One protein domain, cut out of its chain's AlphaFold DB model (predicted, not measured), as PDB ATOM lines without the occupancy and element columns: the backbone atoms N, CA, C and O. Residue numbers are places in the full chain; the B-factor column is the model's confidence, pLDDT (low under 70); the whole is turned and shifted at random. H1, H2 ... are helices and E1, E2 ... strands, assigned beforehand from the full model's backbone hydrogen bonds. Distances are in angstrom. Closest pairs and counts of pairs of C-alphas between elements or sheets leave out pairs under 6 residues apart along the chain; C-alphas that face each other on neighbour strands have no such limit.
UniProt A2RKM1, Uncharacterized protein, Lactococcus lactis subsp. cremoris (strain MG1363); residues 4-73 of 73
ATOM      1  N   VAL A   4     153.036 181.855 166.499       94.25
ATOM      2  CA  VAL A   4     152.220 181.346 165.383       94.25
ATOM      3  C   VAL A   4     151.621 179.963 165.678       94.25
ATOM      4  O   VAL A   4     150.499 179.688 165.286       94.25
ATOM      5  N   ARG A   5     152.322 179.100 166.431       92.12
ATOM      6  CA  ARG A   5     151.805 177.763 166.792       92.12
ATOM      7  C   ARG A   5     150.779 177.797 167.921       92.12
ATOM      8  O   ARG A   5     150.083 176.810 168.116       92.12
ATOM      9  N   THR A   6     150.761 178.868 168.708       94.06
ATOM     10  CA  THR A   6     149.875 179.013 169.867       94.06
ATOM     11  C   THR A   6     148.623 179.807 169.518       94.06
ATOM     12  O   THR A   6     147.562 179.498 170.048       94.06
ATOM     13  N   SER A   7     148.740 180.820 168.658       94.69
ATOM     14  CA  SER A   7     147.636 181.725 168.328       94.69
ATOM     15  C   SER A   7     146.997 181.486 166.961       94.69
ATOM     16  O   SER A   7     145.987 182.122 166.700       94.69
ATOM     17  N   ASP A   8     147.596 180.648 166.105       94.44
ATOM     18  CA  ASP A   8     147.135 180.347 164.737       94.44
ATOM     19  C   ASP A   8     146.656 181.587 163.947       94.44
ATOM     20  O   ASP A   8     145.491 181.683 163.568       94.44
ATOM     21  N   PRO A   9     147.511 182.617 163.783       96.12
ATOM     22  CA  PRO A   9     147.091 183.869 163.176       96.12
ATOM     23  C   PRO A   9     147.068 183.774 161.644       96.12
ATOM     24  O   PRO A   9     148.021 183.285 161.041       96.12
ATOM     25  N   GLU A  10     146.052 184.369 161.018       96.12
ATOM     26  CA  GLU A  10     145.992 184.555 159.559       96.12
ATOM     27  C   GLU A  10     147.047 185.564 159.068       96.12
ATOM     28  O   GLU A  10     147.632 185.389 158.001       96.12
ATOM     29  N   ALA A  11     147.340 186.593 159.875       95.75
ATOM     30  CA  ALA A  11     148.304 187.654 159.582       95.75
ATOM     31  C   ALA A  11     149.161 187.996 160.808       95.75
ATOM     32  O   ALA A  11     148.682 187.976 161.946       95.75
ATOM     33  N   VAL A  12     150.412 188.409 160.587       95.25
ATOM     34  CA  VAL A  12     151.262 188.998 161.636       95.25
ATOM     35  C   VAL A  12     151.628 190.426 161.254       95.25
ATOM     36  O   VAL A  12     152.333 190.651 160.276       95.25
ATOM     37  N   ILE A  13     151.191 191.400 162.053       94.25
ATOM     38  CA  ILE A  13     151.534 192.811 161.851       94.25
ATOM     39  C   ILE A  13     152.655 193.201 162.815       94.25
ATOM     40  O   ILE A  13     152.515 193.089 164.035       94.25
ATOM     41  N   LEU A  14     153.772 193.662 162.267       93.38
ATOM     42  CA  LEU A  14     154.948 194.090 163.010       93.38
ATOM     43  C   LEU A  14     154.937 195.608 163.179       93.38
ATOM     44  O   LEU A  14     154.787 196.355 162.216       93.38
ATOM     45  N   GLY A  15     155.131 196.068 164.411       89.38
ATOM     46  CA  GLY A  15     155.231 197.488 164.735       89.38
ATOM     47  C   GLY A  15     156.467 197.833 165.555       89.38
ATOM     48  O   GLY A  15     157.270 196.972 165.915       89.38
ATOM     49  N   GLY A  16     156.599 199.120 165.872       85.38
ATOM     50  CA  GLY A  16     157.744 199.667 166.599       85.38
ATOM     51  C   GLY A  16     158.895 200.092 165.681       85.38
ATOM     52  O   GLY A  16     158.945 199.747 164.503       85.38
ATOM     53  N   GLY A  17     159.836 200.865 166.231       81.25
ATOM     54  CA  GLY A  17     160.899 201.500 165.440       81.25
ATOM     55  C   GLY A  17     161.826 200.521 164.712       81.25
ATOM     56  O   GLY A  17     162.318 200.839 163.637       81.25
ATOM     57  N   LEU A  18     162.028 199.319 165.263       82.00
ATOM     58  CA  LEU A  18     162.866 198.288 164.645       82.00
ATOM     59  C   LEU A  18     162.168 197.603 163.462       82.00
ATOM     60  O   LEU A  18     162.797 197.349 162.440       82.00
ATOM     61  N   ALA A  19     160.869 197.328 163.590       81.00
ATOM     62  CA  ALA A  19     160.092 196.682 162.536       81.00
ATOM     63  C   ALA A  19     159.885 197.590 161.318       81.00
ATOM     64  O   ALA A  19     159.781 197.084 160.207       81.00
ATOM     65  N   ASN A  20     159.892 198.913 161.508       81.44
ATOM     66  CA  ASN A  20     159.779 199.903 160.431       81.44
ATOM     67  C   ASN A  20     161.083 200.110 159.634       81.44
ATOM     68  O   ASN A  20     161.145 200.990 158.782       81.44
ATOM     69  N   ASN A  21     162.139 199.340 159.912       88.81
ATOM     70  CA  ASN A  21     163.354 199.337 159.105       88.81
ATOM     71  C   ASN A  21     163.256 198.262 158.009       88.81
ATOM     72  O   ASN A  21     163.243 197.069 158.310       88.81
ATOM     73  N   ASP A  22     163.246 198.680 156.743       89.81
ATOM     74  CA  ASP A  22     163.055 197.784 155.591       89.81
ATOM     75  C   ASP A  22     164.121 196.691 155.466       89.81
ATOM     76  O   ASP A  22     163.826 195.571 155.043       89.81
ATOM     77  N   ILE A  23     165.369 196.994 155.833       93.12
ATOM     78  CA  ILE A  23     166.469 196.022 155.787       93.12
ATOM     79  C   ILE A  23     166.232 194.953 156.850       93.12
ATOM     80  O   ILE A  23     166.318 193.758 156.564       93.12
ATOM     81  N   PHE A  24     165.898 195.378 158.070       91.88
ATOM     82  CA  PHE A  24     165.594 194.459 159.161       91.88
ATOM     83  C   PHE A  24     164.378 193.588 158.838       91.88
ATOM     84  O   PHE A  24     164.426 192.377 159.043       91.88
ATOM     85  N   TYR A  25     163.319 194.182 158.283       92.62
ATOM     86  CA  TYR A  25     162.119 193.463 157.865       92.62
ATOM     87  C   TYR A  25     162.435 192.372 156.831       92.62
ATOM     88  O   TYR A  25     162.061 191.217 157.039       92.62
ATOM     89  N   LYS A  26     163.205 192.687 155.782       93.94
ATOM     90  CA  LYS A  26     163.629 191.697 154.773       93.94
ATOM     91  C   LYS A  26     164.442 190.553 155.381       93.94
ATOM     92  O   LYS A  26     164.114 189.391 155.158       93.94
ATOM     93  N   LEU A  27     165.440 190.872 156.207       94.50
ATOM     94  CA  LEU A  27     166.258 189.862 156.890       94.50
ATOM     95  C   LEU A  27     165.419 188.968 157.812       94.50
ATOM     96  O   LEU A  27     165.662 187.768 157.905       94.50
ATOM     97  N   MET A  28     164.423 189.539 158.491       92.94
ATOM     98  CA  MET A  28     163.474 188.785 159.307       92.94
ATOM     99  C   MET A  28     162.678 187.789 158.465       92.94
ATOM    100  O   MET A  28     162.625 186.614 158.827       92.94
ATOM    101  N   LEU A  29     162.097 188.239 157.345       93.81
ATOM    102  CA  LEU A  29     161.319 187.382 156.447       93.81
ATOM    103  C   LEU A  29     162.143 186.192 155.940       93.81
ATOM    104  O   LEU A  29     161.654 185.064 155.949       93.81
ATOM    105  N   GLU A  30     163.411 186.414 155.583       95.69
ATOM    106  CA  GLU A  30     164.333 185.358 155.132       95.69
ATOM    107  C   GLU A  30     164.628 184.295 156.202       95.69
ATOM    108  O   GLU A  30     165.011 183.169 155.879       95.69
ATOM    109  N   LYS A  31     164.482 184.638 157.486       94.81
ATOM    110  CA  LYS A  31     164.741 183.727 158.612       94.81
ATOM    111  C   LYS A  31     163.485 183.031 159.130       94.81
ATOM    112  O   LYS A  31     163.591 182.205 160.040       94.81
ATOM    113  N   LEU A  32     162.310 183.322 158.571       93.88
ATOM    114  CA  LEU A  32     161.073 182.669 158.983       93.88
ATOM    115  C   LEU A  32     161.074 181.183 158.608       93.88
ATOM    116  O   LEU A  32     161.449 180.768 157.514       93.88
ATOM    117  N   ASN A  33     160.608 180.353 159.538       94.56
ATOM    118  CA  ASN A  33     160.490 178.920 159.310       94.56
ATOM    119  C   ASN A  33     159.247 178.611 158.457       94.56
ATOM    120  O   ASN A  33     158.123 178.738 158.946       94.56
ATOM    121  N   ALA A  34     159.446 178.135 157.225       93.75
ATOM    122  CA  ALA A  34     158.367 177.848 156.271       93.75
ATOM    123  C   ALA A  34     157.267 176.926 156.834       93.75
ATOM    124  O   ALA A  34     156.079 177.206 156.682       93.75
ATOM    125  N   ASN A  35     157.637 175.871 157.572       94.06
ATOM    126  CA  ASN A  35     156.657 174.956 158.168       94.06
ATOM    127  C   ASN A  35     155.779 175.647 159.211       94.06
ATOM    128  O   ASN A  35     154.610 175.297 159.350       94.06
ATOM    129  N   THR A  36     156.335 176.595 159.962       92.50
ATOM    130  CA  THR A  36     155.585 177.341 160.979       92.50
ATOM    131  C   THR A  36     154.682 178.392 160.335       92.50
ATOM    132  O   THR A  36     153.592 178.622 160.838       92.50
ATOM    133  N   MET A  37     155.103 178.982 159.213       95.31
ATOM    134  CA  MET A  37     154.370 180.056 158.533       95.31
ATOM    135  C   MET A  37     153.247 179.579 157.604       95.31
ATOM    136  O   MET A  37     152.468 180.404 157.149       95.31
ATOM    137  N   ARG A  38     153.128 178.273 157.331       93.88
ATOM    138  CA  ARG A  38     152.188 177.712 156.336       93.88
ATOM    139  C   ARG A  38     150.704 178.074 156.523       93.88
ATOM    140  O   ARG A  38     149.943 177.914 155.581       93.88
ATOM    141  N   PHE A  39     150.300 178.490 157.726       93.50
ATOM    142  CA  PHE A  39     148.920 178.879 158.053       93.50
ATOM    143  C   PHE A  39     148.731 180.391 158.229       93.50
ATOM    144  O   PHE A  39     147.613 180.846 158.426       93.50
ATOM    145  N   VAL A  40     149.801 181.178 158.099       96.12
ATOM    146  CA  VAL A  40     149.726 182.643 158.090       96.12
ATOM    147  C   VAL A  40     149.420 183.086 156.658       96.12
ATOM    148  O   VAL A  40     150.320 183.486 155.917       96.12
ATOM    149  N   THR A  41     148.167 182.908 156.238       95.75
ATOM    150  CA  THR A  41     147.712 183.059 154.843       95.75
ATOM    151  C   THR A  41     147.899 184.465 154.289       95.75
ATOM    152  O   THR A  41     148.272 184.613 153.128       95.75
ATOM    153  N   GLU A  42     147.717 185.481 155.126       96.12
ATOM    154  CA  GLU A  42     147.903 186.883 154.748       96.12
ATOM    155  C   GLU A  42     149.365 187.324 154.885       96.12
ATOM    156  O   GLU A  42     149.737 188.386 154.399       96.12
ATOM    157  N   GLY A  43     150.224 186.520 155.515       94.19
ATOM    158  CA  GLY A  43     151.652 186.796 155.660       94.19
ATOM    159  C   GLY A  43     152.018 187.737 156.815       94.19
ATOM    160  O   GLY A  43     151.285 187.910 157.792       94.19
ATOM    161  N   VAL A  44     153.228 188.301 156.732       95.06
ATOM    162  CA  VAL A  44     153.815 189.174 157.761       95.06
ATOM    163  C   VAL A  44     154.028 190.568 157.185       95.06
ATOM    164  O   VAL A  44     154.788 190.709 156.232       95.06
ATOM    165  N   HIS A  45     153.433 191.595 157.790       94.38
ATOM    166  CA  HIS A  45     153.441 192.973 157.279       94.38
ATOM    167  C   HIS A  45     154.001 193.961 158.292       94.38
ATOM    168  O   HIS A  45     153.940 193.730 159.498       94.38
ATOM    169  N   GLN A  46     154.511 195.090 157.811       93.44
ATOM    170  CA  GLN A  46     154.788 196.248 158.659       93.44
ATOM    171  C   GLN A  46     153.487 197.018 158.930       93.44
ATOM    172  O   GLN A  46     152.590 197.069 158.092       93.44
ATOM    173  N   THR A  47     153.366 197.616 160.114       92.25
ATOM    174  CA  THR A  47     152.222 198.469 160.454       92.25
ATOM    175  C   THR A  47     152.205 199.744 159.612       92.25
ATOM    176  O   THR A  47     153.186 200.479 159.556       92.25
ATOM    177  N   GLU A  48     151.043 200.078 159.058       90.06
ATOM    178  CA  GLU A  48     150.806 201.363 158.383       90.06
ATOM    179  C   GLU A  48     150.340 202.462 159.356       90.06
ATOM    180  O   GLU A  48     150.250 203.642 159.013       90.06
ATOM    181  N   ILE A  49     150.032 202.096 160.604       90.31
ATOM    182  CA  ILE A  49     149.606 203.052 161.628       90.31
ATOM    183  C   ILE A  49     150.816 203.850 162.118       90.31
ATOM    184  O   ILE A  49     151.794 203.263 162.579       90.31
ATOM    185  N   ASP A  50     150.698 205.185 162.107       88.00
ATOM    186  CA  ASP A  50     151.702 206.093 162.676       88.00
ATOM    187  C   ASP A  50     152.080 205.663 164.114       88.00
ATOM    188  O   ASP A  50     151.233 205.732 165.021       88.00
ATOM    189  N   PRO A  51     153.345 205.257 164.351       86.12
ATOM    190  CA  PRO A  51     153.806 204.782 165.652       86.12
ATOM    191  C   PRO A  51     153.618 205.797 166.782       86.12
ATOM    192  O   PRO A  51     153.447 205.400 167.933       86.12
ATOM    193  N   ARG A  52     153.609 207.102 166.475       88.50
ATOM    194  CA  ARG A  52     153.418 208.170 167.470       88.50
ATOM    195  C   ARG A  52     152.018 208.155 168.072       88.50
ATOM    196  O   ARG A  52     151.829 208.604 169.199       88.50
ATOM    197  N   PHE A  53     151.039 207.636 167.333       91.50
ATOM    198  CA  PHE A  53     149.631 207.661 167.726       91.50
ATOM    199  C   PHE A  53     149.028 206.271 167.946       91.50
ATOM    200  O   PHE A  53     147.882 206.189 168.381       91.50
ATOM    201  N   ILE A  54     149.753 205.181 167.671       91.94
ATOM    202  CA  ILE A  54     149.200 203.816 167.710       91.94
ATOM    203  C   ILE A  54     148.614 203.447 169.080       91.94
ATOM    204  O   ILE A  54     147.491 202.953 169.154       91.94
ATOM    205  N   ALA A  55     149.320 203.768 170.170       92.12
ATOM    206  CA  ALA A  55     148.852 203.491 171.527       92.12
ATOM    207  C   ALA A  55     147.613 204.328 171.876       92.12
ATOM    208  O   ALA A  55     146.625 203.795 172.377       92.12
ATOM    209  N   LEU A  56     147.628 205.624 171.541       95.62
ATOM    210  CA  LEU A  56     146.501 206.524 171.784       95.62
ATOM    211  C   LEU A  56     145.249 206.072 171.015       95.62
ATOM    212  O   LEU A  56     144.164 206.012 171.591       95.62
ATOM    213  N   LYS A  57     145.407 205.696 169.741       94.50
ATOM    214  CA  LYS A  57     144.327 205.148 168.908       94.50
ATOM    215  C   LYS A  57     143.780 203.844 169.490       94.50
ATOM    216  O   LYS A  57     142.565 203.696 169.586       94.50
ATOM    217  N   GLY A  58     144.651 202.934 169.931       94.19
ATOM    218  CA  GLY A  58     144.247 201.688 170.588       94.19
ATOM    219  C   GLY A  58     143.417 201.929 171.853       94.19
ATOM    220  O   GLY A  58     142.340 201.350 172.007       94.19
ATOM    221  N   CYS A  59     143.863 202.847 172.715       96.62
ATOM    222  CA  CYS A  59     143.130 203.247 173.919       96.62
ATOM    223  C   CYS A  59     141.771 203.882 173.591       96.62
ATOM    224  O   CYS A  59     140.771 203.540 174.222       96.62
ATOM    225  N   ALA A  60     141.714 204.766 172.591       97.06
ATOM    226  CA  ALA A  60     140.471 205.405 172.165       97.06
ATOM    227  C   ALA A  60     139.452 204.376 171.648       97.06
ATOM    228  O   ALA A  60     138.303 204.373 172.086       97.06
ATOM    229  N   VAL A  61     139.879 203.439 170.792       96.56
ATOM    230  CA  VAL A  61     139.019 202.346 170.304       96.56
ATOM    231  C   VAL A  61     138.511 201.487 171.463       96.56
ATOM    232  O   VAL A  61     137.332 201.139 171.495       96.56
ATOM    233  N   HIS A  62     139.370 201.164 172.434       95.50
ATOM    234  CA  HIS A  62     138.957 200.405 173.612       95.50
ATOM    235  C   HIS A  62     137.902 201.157 174.442       95.50
ATOM    236  O   HIS A  62     136.894 200.566 174.837       95.50
ATOM    237  N   ALA A  63     138.093 202.463 174.659       96.75
ATOM    238  CA  ALA A  63     137.139 203.305 175.374       96.75
ATOM    239  C   ALA A  63     135.782 203.368 174.654       96.75
ATOM    240  O   ALA A  63     134.752 203.120 175.282       96.75
ATOM    241  N   PHE A  64     135.771 203.608 173.338       96.38
ATOM    242  CA  PHE A  64     134.533 203.667 172.554       96.38
ATOM    243  C   PHE A  64     133.791 202.329 172.513       96.38
ATOM    244  O   PHE A  64     132.577 202.310 172.701       96.38
ATOM    245  N   LYS A  65     134.501 201.200 172.369       94.56
ATOM    246  CA  LYS A  65     133.881 199.864 172.459       94.56
ATOM    247  C   LYS A  65     133.202 199.640 173.811       94.56
ATOM    248  O   LYS A  65     132.116 199.069 173.867       94.56
ATOM    249  N   LYS A  66     133.826 200.101 174.897       93.56
ATOM    250  CA  LYS A  66     133.277 199.969 176.252       93.56
ATOM    251  C   LYS A  66     132.053 200.858 176.484       93.56
ATOM    252  O   LYS A  66     131.175 200.459 177.240       93.56
ATOM    253  N   LEU A  67     131.995 202.037 175.864       93.12
ATOM    254  CA  LEU A  67     130.821 202.913 175.915       93.12
ATOM    255  C   LEU A  67     129.653 202.311 175.125       93.12
ATOM    256  O   LEU A  67     128.590 202.110 175.699       93.12
ATOM    257  N   ALA A  68     129.882 201.900 173.875       89.81
ATOM    258  CA  ALA A  68     128.846 201.284 173.043       89.81
ATOM    259  C   ALA A  68     128.285 199.987 173.659       89.81
ATOM    260  O   ALA A  68     127.084 199.744 173.626       89.81
ATOM    261  N   GLY A  69     129.139 199.166 174.283       83.31
ATOM    262  CA  GLY A  69     128.698 197.950 174.974       83.31
ATOM    263  C   GLY A  69     127.873 198.205 176.242       83.31
ATOM    264  O   GLY A  69     127.117 197.329 176.644       83.31
ATOM    265  N   LYS A  70     128.001 199.387 176.863       69.75
ATOM    266  CA  LYS A  70     127.161 199.801 177.997       69.75
ATOM    267  C   LYS A  70     125.805 200.350 177.563       69.75
ATOM    268  O   LYS A  70     124.868 200.248 178.334       69.75
ATOM    269  N   GLU A  71     125.707 200.937 176.373       62.81
ATOM    270  CA  GLU A  71     124.436 201.431 175.819       62.81
ATOM    271  C   GLU A  71     123.556 200.295 175.263       62.81
ATOM    272  O   GLU A  71     122.362 200.485 175.057       62.81
ATOM    273  N   ALA A  72     124.139 199.113 175.033       58.22
ATOM    274  CA  ALA A  72     123.449 197.921 174.540       58.22
ATOM    275  C   ALA A  72     122.952 196.960 175.648       58.22
ATOM    276  O   ALA A  72     122.380 195.920 175.316       58.22
ATOM    277  N   GLN A  73     123.191 197.271 176.930       50.53
ATOM    278  CA  GLN A  73     122.694 196.538 178.109       50.53
ATOM    279  C   GLN A  73     121.617 197.345 178.828       50.53
ATOM    280  O   GLN A  73     120.661 196.704 179.317       50.53
TER     281      GLN A  73
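AT A GLANCE: This is residues 4 to 73 of the 73 residues of an uncharacterized protein of Lactococcus lactis subsp. cremoris (strain MG1363) (UniProt A2RKM1). A small ribbon of two parallel strands, E1 and E2, has helix H2 along one side and the short helices H1 and H3 near one end, and the long last helix H4 runs away from this body as an arm. Residues 58 to 73 stick out free, and this arm makes much of the length. The printed part has 70 residues, with four named helices and two named strands in the order H1 E1 H2 H3 E2 H4, mostly helix. It is only just loose, close to extended, with a radius of gyration of the C-alphas of 16.1 A and spans of 47 by 27 by 16 A.

HOW THE PARTS SIT: H1, residues 4 to 7, and H3, residues 34 to 37, only just touch, with 3 pairs of C-alphas within 8 A, the closest those of Val 4 and Thr 36 at 6.8 A. E1, residues 11 to 14, and E2, residues 43 to 46, are parallel neighbours at 25 degrees; N 14 and O 45 are 2.8 A apart and N 45 and O 12 are 2.9 A apart, within hydrogen-bond range. With H2, residues 22 to 30, and H3 between them, they form a strand-helix-strand unit, two parallel neighbour strands joined through helices, with a right-handed crossover. The closest C-alphas of H2 and E2, those of Leu 29 and Val 44, are 7.8 A apart. H4, residues 54 to 71, touches no helix and is apart from E1. In H2 and H4 every O i to N i+4 pair is within hydrogen-bond range; H1 and H3 are too short for such a pair.

IN THESE COORDINATES: H1 begins at C-alpha 4 (152.220, 181.346, 165.383). E1 is 9.9 A long, H2 12.5 A and E2 10.4 A from first to last C-alpha. H4, 26.2 A, ends at C-alpha 71 (124.436, 201.431, 175.819).

THE WHOLE: The C-alphas farthest apart, those of Ile 23 and Gln 73, are 49.1 A apart. The printed part has no cut and no long link. Residues 70 to 73 have pLDDT under 70.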